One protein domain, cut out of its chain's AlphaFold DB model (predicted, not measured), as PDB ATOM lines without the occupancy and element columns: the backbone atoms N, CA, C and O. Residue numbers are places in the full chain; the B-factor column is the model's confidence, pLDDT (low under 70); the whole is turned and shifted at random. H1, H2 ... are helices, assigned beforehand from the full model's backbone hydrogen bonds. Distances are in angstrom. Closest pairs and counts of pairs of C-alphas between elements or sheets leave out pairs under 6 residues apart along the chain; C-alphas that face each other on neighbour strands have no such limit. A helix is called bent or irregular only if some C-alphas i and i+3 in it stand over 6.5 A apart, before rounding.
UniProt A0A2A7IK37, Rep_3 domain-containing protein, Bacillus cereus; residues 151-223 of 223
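What this domain is: This is residues 151 to 223 of the 223 residues of the protein "Rep_3 domain-containing protein" of Bacillus cereus (UniProt A0A2A7IK37). One long bent helix, H3, lies over a helical hairpin made of H1 and H2: its first arm, H3a, packs on H2, and its second arm, H3b, packs on residues 160 to 168 of H1. The two arms make a wide corner, and Thr 192, just before H3a, and Arg 223, just after H3b, are the two ends of the longest distance in the domain. The printed part has 73 residues with three named helices, H1, H2 and H3 in order along the chain, and no named strand; its class is all helix. It is compact, with a radius of gyration of the C-alphas of 12.8 A, yet elongated in outline, spanning 43 by 24 by 17 A.

How they stand to each other: H3, residues 193 to 221, is the longest helix. By its hydrogen bonds it was assigned as one helix, but it is bent: C-alphas 202 and 205 are 7.7 A apart. Its arms, H3a, residues 193 to 202, and H3b, residues 205 to 221, stand at a steep tilt of 60 degrees. H3a touches H2, residues 176 to 187, at a steep tilt of 50 degrees, opposite ways; their closest C-alphas are those of Leu 187 and Ala 196, 5.3 A apart. H3b touches H1, residues 151 to 168, with residues 160 to 168 of H1 alone, at a steep tilt of 41 degrees, the same way; the closest C-alphas are those of Ser 168 and Ile 211, 4.8 A apart. H1 and H2 form a hairpin and touch, opposite ways at a shallow tilt of 35.0 degrees, only just short of steep; their closest C-alphas, those of Ile 163 and Ala 183, are 6.8 A apart. H2 and H3b are close but not clearly touching, with the C-alphas of Thr 176 and Met 208 closest at 7.2 A. H1 and H3a are only just apart, at 8.5 A. The helix packing is mostly crossed, but only just: of three touching pairs, one is at a shallow tilt. In H1, H2, H3a and H3b every O i to N i+4 pair is within hydrogen-bond range.

Where its parts are: H1 begins at C-alpha 151 at (-37.825, -34.067, 19.409) and is 25.7 A long. H2 is 16.1 A long. H3a is 14.3 A long and begins at C-alpha 193 at (-27.396, -47.450, 27.283). H3b is 24.6 A long and ends at C-alpha 221 at (-54.432, -33.943, 51.128).

The domain as a whole: The C-alphas of Thr 192 and Arg 223, the two farthest apart, are 43.4 A apart. The printed part has no cut and ends at residue 223, the chain's last. The link from H1 to H2 is short and that from H2 to H3 is tight. The mean pLDDT of the printed part is 87.5, and residues 222 to 223 are under 70.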
ATOM      1  N   ASN A 151     -36.973 -32.883  19.295       73.25
ATOM      2  CA  ASN A 151     -37.825 -34.067  19.409       73.25
ATOM      3  C   ASN A 151     -37.282 -35.056  20.447       73.25
ATOM      4  O   ASN A 151     -38.030 -35.512  21.311       73.25
ATOM      5  N   ASN A 152     -35.972 -35.317  20.442       75.50
ATOM      6  CA  ASN A 152     -35.346 -36.195  21.432       75.50
ATOM      7  C   ASN A 152     -35.479 -35.624  22.860       75.50
ATOM      8  O   ASN A 152     -35.870 -36.321  23.795       75.50
ATOM      9  N   THR A 153     -35.272 -34.313  23.023       80.81
ATOM     10  CA  THR A 153     -35.461 -33.630  24.315       80.81
ATOM     11  C   THR A 153     -36.910 -33.727  24.808       80.81
ATOM     12  O   THR A 153     -37.154 -33.917  26.003       80.81
ATOM     13  N   LEU A 154     -37.890 -33.610  23.910       83.44
ATOM     14  CA  LEU A 154     -39.307 -33.723  24.251       83.44
ATOM     15  C   LEU A 154     -39.671 -35.141  24.717       83.44
ATOM     16  O   LEU A 154     -40.368 -35.285  25.724       83.44
ATOM     17  N   GLU A 155     -39.176 -36.175  24.037       86.38
ATOM     18  CA  GLU A 155     -39.414 -37.576  24.408       86.38
ATOM     19  C   GLU A 155     -38.756 -37.946  25.745       86.38
ATOM     20  O   GLU A 155     -39.413 -38.525  26.615       86.38
ATOM     21  N   ILE A 156     -37.515 -37.506  25.988       87.06
ATOM     22  CA  ILE A 156     -36.846 -37.671  27.289       87.06
ATOM     23  C   ILE A 156     -37.681 -37.037  28.412       87.06
ATOM     24  O   ILE A 156     -37.930 -37.663  29.446       87.06
ATOM     25  N   ASN A 157     -38.178 -35.814  28.210       87.50
ATOM     26  CA  ASN A 157     -39.007 -35.131  29.202       87.50
ATOM     27  C   ASN A 157     -40.340 -35.850  29.457       87.50
ATOM     28  O   ASN A 157     -40.810 -35.883  30.599       87.50
ATOM     29  N   LYS A 158     -40.963 -36.439  28.429       91.00
ATOM     30  CA  LYS A 158     -42.175 -37.259  28.593       91.00
ATOM     31  C   LYS A 158     -41.892 -38.486  29.460       91.00
ATOM     32  O   LYS A 158     -42.633 -38.724  30.414       91.00
ATOM     33  N   ILE A 159     -40.802 -39.203  29.183       92.06
ATOM     34  CA  ILE A 159     -40.374 -40.380  29.953       92.06
ATOM     35  C   ILE A 159     -40.113 -40.002  31.415       92.06
ATOM     36  O   ILE A 159     -40.681 -40.609  32.326       92.06
ATOM     37  N   ILE A 160     -39.328 -38.947  31.652       91.62
ATOM     38  CA  ILE A 160     -39.029 -38.448  33.000       91.62
ATOM     39  C   ILE A 160     -40.318 -38.110  33.756       91.62
ATOM     40  O   ILE A 160     -40.508 -38.539  34.896       91.62
ATOM     41  N   ASN A 161     -41.243 -37.383  33.126       90.94
ATOM     42  CA  ASN A 161     -42.514 -37.037  33.753       90.94
ATOM     43  C   ASN A 161     -43.353 -38.277  34.082       90.94
ATOM     44  O   ASN A 161     -43.902 -38.351  35.185       90.94
ATOM     45  N   ALA A 162     -43.411 -39.260  33.178       92.25
ATOM     46  CA  ALA A 162     -44.107 -40.523  33.406       92.25
ATOM     47  C   ALA A 162     -43.532 -41.264  34.626       92.25
ATOM     48  O   ALA A 162     -44.283 -41.665  35.520       92.25
ATOM     49  N   ILE A 163     -42.205 -41.345  34.743       91.50
ATOM     50  CA  ILE A 163     -41.520 -41.952  35.892       91.50
ATOM     51  C   ILE A 163     -41.866 -41.213  37.185       91.50
ATOM     52  O   ILE A 163     -42.288 -41.843  38.158       91.50
ATOM     53  N   ILE A 164     -41.772 -39.876  37.193       92.00
ATOM     54  CA  ILE A 164     -42.132 -39.082  38.373       92.00
ATOM     55  C   ILE A 164     -43.582 -39.380  38.763       92.00
ATOM     56  O   ILE A 164     -43.853 -39.623  39.938       92.00
ATOM     57  N   THR A 165     -44.527 -39.386  37.816       90.50
ATOM     58  CA  THR A 165     -45.941 -39.676  38.117       90.50
ATOM     59  C   THR A 165     -46.154 -41.076  38.689       90.50
ATOM     60  O   THR A 165     -46.837 -41.201  39.707       90.50
ATOM     61  N   LYS A 166     -45.505 -42.100  38.118       91.69
ATOM     62  CA  LYS A 166     -45.584 -43.496  38.567       91.69
ATOM     63  C   LYS A 166     -45.152 -43.642  40.025       91.69
ATOM     64  O   LYS A 166     -45.892 -44.185  40.839       91.69
ATOM     65  N   TYR A 167     -43.983 -43.110  40.379       91.00
ATOM     66  CA  TYR A 167     -43.432 -43.265  41.729       91.00
ATOM     67  C   TYR A 167     -44.025 -42.296  42.753       91.00
ATOM     68  O   TYR A 167     -44.036 -42.605  43.945       91.00
ATOM     69  N   SER A 168     -44.599 -41.173  42.314       88.75
ATOM     70  CA  SER A 168     -45.299 -40.223  43.195       88.75
ATOM     71  C   SER A 168     -46.590 -40.777  43.809       88.75
ATOM     72  O   SER A 168     -47.089 -40.218  44.789       88.75
ATOM     73  N   ALA A 169     -47.156 -41.846  43.241       85.56
ATOM     74  CA  ALA A 169     -48.342 -42.516  43.776       85.56
ATOM     75  C   ALA A 169     -48.040 -43.384  45.015       85.56
ATOM     76  O   ALA A 169     -48.962 -43.811  45.714       85.56
ATOM     77  N   SER A 170     -46.761 -43.631  45.301       82.25
ATOM     78  CA  SER A 170     -46.315 -44.478  46.408       82.25
ATOM     79  C   SER A 170     -46.643 -43.855  47.769       82.25
ATOM     80  O   SER A 170     -46.505 -42.650  47.982       82.25
ATOM     81  N   THR A 171     -47.040 -44.681  48.736       71.31
ATOM     82  CA  THR A 171     -47.370 -44.230  50.098       71.31
ATOM     83  C   THR A 171     -46.147 -44.113  51.010       71.31
ATOM     84  O   THR A 171     -46.231 -43.429  52.031       71.31
ATOM     85  N   GLY A 172     -45.011 -44.723  50.646       76.94
ATOM     86  CA  GLY A 172     -43.790 -44.857  51.452       76.94
ATOM     87  C   GLY A 172     -42.545 -44.176  50.867       76.94
ATOM     88  O   GLY A 172     -42.635 -43.387  49.929       76.94
ATOM     89  N   ALA A 173     -41.380 -44.459  51.458       84.25
ATOM     90  CA  ALA A 173     -40.093 -44.053  50.895       84.25
ATOM     91  C   ALA A 173     -39.786 -44.886  49.639       84.25
ATOM     92  O   ALA A 173     -39.988 -46.098  49.643       84.25
ATOM     93  N   VAL A 174     -39.312 -44.233  48.576       89.56
ATOM     94  CA  VAL A 174     -38.972 -44.876  47.299       89.56
ATOM     95  C   VAL A 174     -37.454 -44.924  47.162       89.56
ATOM     96  O   VAL A 174     -36.802 -43.893  47.266       89.56
ATOM     97  N   ALA A 175     -36.885 -46.106  46.935       91.31
ATOM     98  CA  ALA A 175     -35.441 -46.242  46.781       91.31
ATOM     99  C   ALA A 175     -34.967 -45.746  45.404       91.31
ATOM    100  O   ALA A 175     -35.566 -46.089  44.385       91.31
ATOM    101  N   THR A 176     -33.866 -44.989  45.372       91.62
ATOM    102  CA  THR A 176     -33.323 -44.384  44.142       91.62
ATOM    103  C   THR A 176     -32.981 -45.416  43.071       91.62
ATOM    104  O   THR A 176     -33.308 -45.206  41.907       91.62
ATOM    105  N   PHE A 177     -32.398 -46.560  43.455       91.31
ATOM    106  CA  PHE A 177     -32.022 -47.618  42.508       91.31
ATOM    107  C   PHE A 177     -33.229 -48.146  41.718       91.31
ATOM    108  O   PHE A 177     -33.138 -48.367  40.519       91.31
ATOM    109  N   LEU A 178     -34.395 -48.253  42.361       91.88
ATOM    110  CA  LEU A 178     -35.612 -48.762  41.731       91.88
ATOM    111  C   LEU A 178     -36.149 -47.794  40.667       91.88
ATOM    112  O   LEU A 178     -36.667 -48.211  39.627       91.88
ATOM    113  N   VAL A 179     -36.046 -46.491  40.945       92.94
ATOM    114  CA  VAL A 179     -36.429 -45.439  39.997       92.94
ATOM    115  C   VAL A 179     -35.431 -45.395  38.845       92.94
ATOM    116  O   VAL A 179     -35.860 -45.330  37.696       92.94
ATOM    117  N   LYS A 180     -34.131 -45.516  39.147       92.88
ATOM    118  CA  LYS A 180     -33.052 -45.597  38.160       92.88
ATOM    119  C   LYS A 180     -33.269 -46.751  37.188       92.88
ATOM    120  O   LYS A 180     -33.332 -46.505  35.992       92.88
ATOM    121  N   ASP A 181     -33.472 -47.974  37.673       93.50
ATOM    122  CA  ASP A 181     -33.662 -49.148  36.809       93.50
ATOM    123  C   ASP A 181     -34.848 -48.962  35.854       93.50
ATOM    124  O   ASP A 181     -34.776 -49.277  34.667       93.50
ATOM    125  N   THR A 182     -35.945 -48.386  36.349       92.69
ATOM    126  CA  THR A 182     -37.112 -48.083  35.508       92.69
ATOM    127  C   THR A 182     -36.816 -46.973  34.506       92.69
ATOM    128  O   THR A 182     -37.255 -47.056  33.364       92.69
ATOM    129  N   ALA A 183     -36.070 -45.945  34.906       92.69
ATOM    130  CA  ALA A 183     -35.707 -44.849  34.024       92.69
ATOM    131  C   ALA A 183     -34.787 -45.294  32.890       92.69
ATOM    132  O   ALA A 183     -35.053 -44.963  31.739       92.69
ATOM    133  N   ILE A 184     -33.760 -46.086  33.196       93.81
ATOM    134  CA  ILE A 184     -32.843 -46.628  32.194       93.81
ATOM    135  C   ILE A 184     -33.599 -47.527  31.213       93.81
ATOM    136  O   ILE A 184     -33.464 -47.348  30.006       93.81
ATOM    137  N   ASN A 185     -34.470 -48.415  31.701       94.00
ATOM    138  CA  ASN A 185     -35.273 -49.286  30.836       94.00
ATOM    139  C   ASN A 185     -36.203 -48.517  29.877       94.00
ATOM    140  O   ASN A 185     -36.470 -48.991  28.775       94.00
ATOM    141  N   GLU A 186     -36.711 -47.351  30.280       92.25
ATOM    142  CA  GLU A 186     -37.538 -46.507  29.409       92.25
ATOM    143  C   GLU A 186     -36.694 -45.646  28.457       92.25
ATOM    144  O   GLU A 186     -37.033 -45.533  27.282       92.25
ATOM    145  N   LEU A 187     -35.574 -45.086  28.920       91.88
ATOM    146  CA  LEU A 187     -34.688 -44.244  28.110       91.88
ATOM    147  C   LEU A 187     -33.964 -45.036  27.013       91.88
ATOM    148  O   LEU A 187     -33.841 -44.549  25.893       91.88
ATOM    149  N   VAL A 188     -33.574 -46.286  27.277       92.69
ATOM    150  CA  VAL A 188     -32.922 -47.158  26.278       92.69
ATOM    151  C   VAL A 188     -33.824 -47.456  25.070       92.69
ATOM    152  O   VAL A 188     -33.341 -47.841  24.009       92.69
ATOM    153  N   LYS A 189     -35.143 -47.231  25.172       91.62
ATOM    154  CA  LYS A 189     -36.052 -47.339  24.018       91.62
ATOM    155  C   LYS A 189     -35.822 -46.240  22.977       91.62
ATOM    156  O   LYS A 189     -36.244 -46.412  21.837       91.62
ATOM    157  N   ILE A 190     -35.200 -45.123  23.366       86.12
ATOM    158  CA  ILE A 190     -34.994 -43.944  22.513       86.12
ATOM    159  C   ILE A 190     -33.519 -43.537  22.357       86.12
ATOM    160  O   ILE A 190     -33.201 -42.793  21.435       86.12
ATOM    161  N   CYS A 191     -32.615 -44.013  23.219       86.44
ATOM    162  CA  CYS A 191     -31.181 -43.723  23.150       86.44
ATOM    163  C   CYS A 191     -30.317 -44.933  23.546       86.44
ATOM    164  O   CYS A 191     -30.823 -45.993  23.914       86.44
ATOM    165  N   THR A 192     -28.993 -44.801  23.442       90.81
ATOM    166  CA  THR A 192     -28.067 -45.872  23.842       90.81
ATOM    167  C   THR A 192     -28.006 -46.032  25.363       90.81
ATOM    168  O   THR A 192     -28.311 -45.109  26.113       90.81
ATOM    169  N   LEU A 193     -27.552 -47.196  25.843       91.56
ATOM    170  CA  LEU A 193     -27.396 -47.450  27.283       91.56
ATOM    171  C   LEU A 193     -26.513 -46.401  27.976       91.56
ATOM    172  O   LEU A 193     -26.858 -45.919  29.051       91.56
ATOM    173  N   VAL A 194     -25.413 -46.005  27.333       89.00
ATOM    174  CA  VAL A 194     -24.488 -44.994  27.866       89.00
ATOM    175  C   VAL A 194     -25.182 -43.636  27.994       89.00
ATOM    176  O   VAL A 194     -25.086 -42.976  29.027       89.00
ATOM    177  N   GLU A 195     -25.935 -43.230  26.972       88.56
ATOM    178  CA  GLU A 195     -26.684 -41.970  26.985       88.56
ATOM    179  C   GLU A 195     -27.829 -41.989  28.000       88.56
ATOM    180  O   GLU A 195     -28.085 -40.977  28.652       88.56
ATOM    181  N   ALA A 196     -28.504 -43.130  28.169       90.38
ATOM    182  CA  ALA A 196     -29.543 -43.311  29.174       90.38
ATOM    183  C   ALA A 196     -28.975 -43.149  30.591       90.38
ATOM    184  O   ALA A 196     -29.569 -42.449  31.415       90.38
ATOM    185  N   GLU A 197     -27.807 -43.737  30.866       91.12
ATOM    186  CA  GLU A 197     -27.116 -43.592  32.150       91.12
ATOM    187  C   GLU A 197     -26.684 -42.150  32.413       91.12
ATOM    188  O   GLU A 197     -26.933 -41.621  33.497       91.12
ATOM    189  N   GLU A 198     -26.101 -41.473  31.423       90.06
ATOM    190  CA  GLU A 198     -25.767 -40.054  31.551       90.06
ATOM    191  C   GLU A 198     -27.003 -39.174  31.761       90.06
ATOM    192  O   GLU A 198     -26.978 -38.249  32.580       90.06
ATOM    193  N   CYS A 199     -28.080 -39.439  31.021       89.19
ATOM    194  CA  CYS A 199     -29.341 -38.714  31.126       89.19
ATOM    195  C   CYS A 199     -29.947 -38.876  32.520       89.19
ATOM    196  O   CYS A 199     -30.371 -37.888  33.127       89.19
ATOM    197  N   TRP A 200     -29.937 -40.097  33.057       91.69
ATOM    198  CA  TRP A 200     -30.358 -40.357  34.424       91.69
ATOM    199  C   TRP A 200     -29.482 -39.610  35.428       91.69
ATOM    200  O   TRP A 200     -30.013 -38.856  36.234       91.69
ATOM    201  N   ASN A 201     -28.155 -39.738  35.345       90.75
ATOM    202  CA  ASN A 201     -27.236 -39.114  36.302       90.75
ATOM    203  C   ASN A 201     -27.406 -37.585  36.363       90.75
ATOM    204  O   ASN A 201     -27.334 -36.997  37.439       90.75
ATOM    205  N   LYS A 202     -27.680 -36.933  35.224       90.75
ATOM    206  CA  LYS A 202     -27.953 -35.484  35.155       90.75
ATOM    207  C   LYS A 202     -29.295 -35.095  35.787       90.75
ATOM    208  O   LYS A 202     -29.424 -33.987  36.297       90.75
ATOM    209  N   ASN A 203     -30.292 -35.979  35.738       89.50
ATOM    210  CA  ASN A 203     -31.663 -35.700  36.177       89.50
ATOM    211  C   ASN A 203     -32.037 -36.351  37.520       89.50
ATOM    212  O   ASN A 203     -33.124 -36.087  38.032       89.50
ATOM    213  N   GLU A 204     -31.172 -37.185  38.098       91.75
ATOM    214  CA  GLU A 204     -31.456 -38.012  39.275       91.75
ATOM    215  C   GLU A 204     -31.985 -37.181  40.448       91.75
ATOM    216  O   GLU A 204     -33.070 -37.452  40.974       91.75
ATOM    217  N   GLU A 205     -31.259 -36.124  40.816       91.62
ATOM    218  CA  GLU A 205     -31.637 -35.241  41.918       91.62
ATOM    219  C   GLU A 205     -33.006 -34.591  41.669       91.62
ATOM    220  O   GLU A 205     -33.875 -34.583  42.545       91.62
ATOM    221  N   PHE A 206     -33.237 -34.096  40.451       92.50
ATOM    222  CA  PHE A 206     -34.499 -33.470  40.067       92.50
ATOM    223  C   PHE A 206     -35.678 -34.448  40.162       92.50
ATOM    224  O   PHE A 206     -36.713 -34.123  40.756       92.50
ATOM    225  N   VAL A 207     -35.521 -35.653  39.609       92.56
ATOM    226  CA  VAL A 207     -36.559 -36.690  39.590       92.56
ATOM    227  C   VAL A 207     -36.922 -37.111  41.008       92.56
ATOM    228  O   VAL A 207     -38.104 -37.098  41.372       92.56
ATOM    229  N   MET A 208     -35.922 -37.427  41.831       92.75
ATOM    230  CA  MET A 208     -36.143 -37.881  43.203       92.75
ATOM    231  C   MET A 208     -36.783 -36.786  44.059       92.75
ATOM    232  O   MET A 208     -37.781 -37.045  44.742       92.75
ATOM    233  N   ASN A 209     -36.300 -35.544  43.957       91.75
ATOM    234  CA  ASN A 209     -36.901 -34.408  44.653       91.75
ATOM    235  C   ASN A 209     -38.371 -34.225  44.253       91.75
ATOM    236  O   ASN A 209     -39.238 -34.097  45.123       91.75
ATOM    237  N   LYS A 210     -38.698 -34.297  42.955       91.06
ATOM    238  CA  LYS A 210     -40.084 -34.159  42.479       91.06
ATOM    239  C   LYS A 210     -41.009 -35.275  42.954       91.06
ATOM    240  O   LYS A 210     -42.164 -34.990  43.287       91.06
ATOM    241  N   ILE A 211     -40.522 -36.514  43.012       91.38
ATOM    242  CA  ILE A 211     -41.276 -37.651  43.552       91.38
ATOM    243  C   ILE A 211     -41.617 -37.393  45.024       91.38
ATOM    244  O   ILE A 211     -42.791 -37.427  45.403       91.38
ATOM    245  N   TYR A 212     -40.626 -37.057  45.851       91.38
ATOM    246  CA  TYR A 212     -40.854 -36.825  47.279       91.38
ATOM    247  C   TYR A 212     -41.701 -35.583  47.566       91.38
ATOM    248  O   TYR A 212     -42.553 -35.622  48.461       91.38
ATOM    249  N   GLU A 213     -41.545 -34.506  46.789       89.38
ATOM    250  CA  GLU A 213     -42.436 -33.344  46.854       89.38
ATOM    251  C   GLU A 213     -43.900 -33.749  46.644       89.38
ATOM    252  O   GLU A 213     -44.776 -33.352  47.419       89.38
ATOM    253  N   ARG A 214     -44.180 -34.550  45.607       87.00
ATOM    254  CA  ARG A 214     -45.539 -35.012  45.293       87.00
ATOM    255  C   ARG A 214     -46.074 -35.975  46.350       87.00
ATOM    256  O   ARG A 214     -47.199 -35.776  46.802       87.00
ATOM    257  N   ILE A 215     -45.277 -36.935  46.823       86.81
ATOM    258  CA  ILE A 215     -45.671 -37.842  47.918       86.81
ATOM    259  C   ILE A 215     -46.045 -37.037  49.172       86.81
ATOM    260  O   ILE A 215     -47.080 -37.286  49.794       86.81
ATOM    261  N   LYS A 216     -45.246 -36.022  49.531       85.81
ATOM    262  CA  LYS A 216     -45.513 -35.145  50.681       85.81
ATOM    263  C   LYS A 216     -46.817 -34.359  50.516       85.81
ATOM    264  O   LYS A 216     -47.582 -34.269  51.476       85.81
ATOM    265  N   ARG A 217     -47.095 -33.817  49.323       82.94
ATOM    266  CA  ARG A 217     -48.376 -33.145  49.024       82.94
ATOM    267  C   ARG A 217     -49.557 -34.112  49.124       82.94
ATOM    268  O   ARG A 217     -50.518 -33.806  49.820       82.94
ATOM    269  N   ASN A 218     -49.453 -35.300  48.534       80.50
ATOM    270  CA  ASN A 218     -50.515 -36.311  48.551       80.50
ATOM    271  C   ASN A 218     -50.857 -36.777  49.976       80.50
ATOM    272  O   ASN A 218     -52.024 -36.983  50.299       80.50
ATOM    273  N   ARG A 219     -49.857 -36.885  50.863       77.31
ATOM    274  CA  ARG A 219     -50.075 -37.184  52.289       77.31
ATOM    275  C   ARG A 219     -50.789 -36.059  53.046       77.31
ATOM    276  O   ARG A 219     -51.534 -36.362  53.968       77.31
ATOM    277  N   ARG A 220     -50.559 -34.790  52.686       73.56
ATOM    278  CA  ARG A 220     -51.251 -33.635  53.294       73.56
ATOM    279  C   ARG A 220     -52.716 -33.540  52.872       73.56
ATOM    280  O   ARG A 220     -53.511 -33.085  53.668       73.56
ATOM    281  N   ILE A 221     -53.052 -33.963  51.652       71.06
ATOM    282  CA  ILE A 221     -54.432 -33.943  51.128       71.06
ATOM    283  C   ILE A 221     -55.291 -35.070  51.729       71.06
ATOM    284  O   ILE A 221     -56.502 -34.935  51.824       71.06
ATOM    285  N   ARG A 222     -54.677 -36.198  52.114       60.91
ATOM    286  CA  ARG A 222     -55.377 -37.360  52.697       60.91
ATOM    287  C   ARG A 222     -55.561 -37.295  54.223       60.91
ATOM    288  O   ARG A 222     -56.159 -38.216  54.770       60.91
ATOM    289  N   ARG A 223     -54.985 -36.294  54.895       54.25
ATOM    290  CA  ARG A 223     -55.160 -36.031  56.334       54.25
ATOM    291  C   ARG A 223     -56.202 -34.944  56.520       54.25
ATOM    292  O   ARG A 223     -56.951 -35.061  57.507       54.25
TER     293      ARG A 223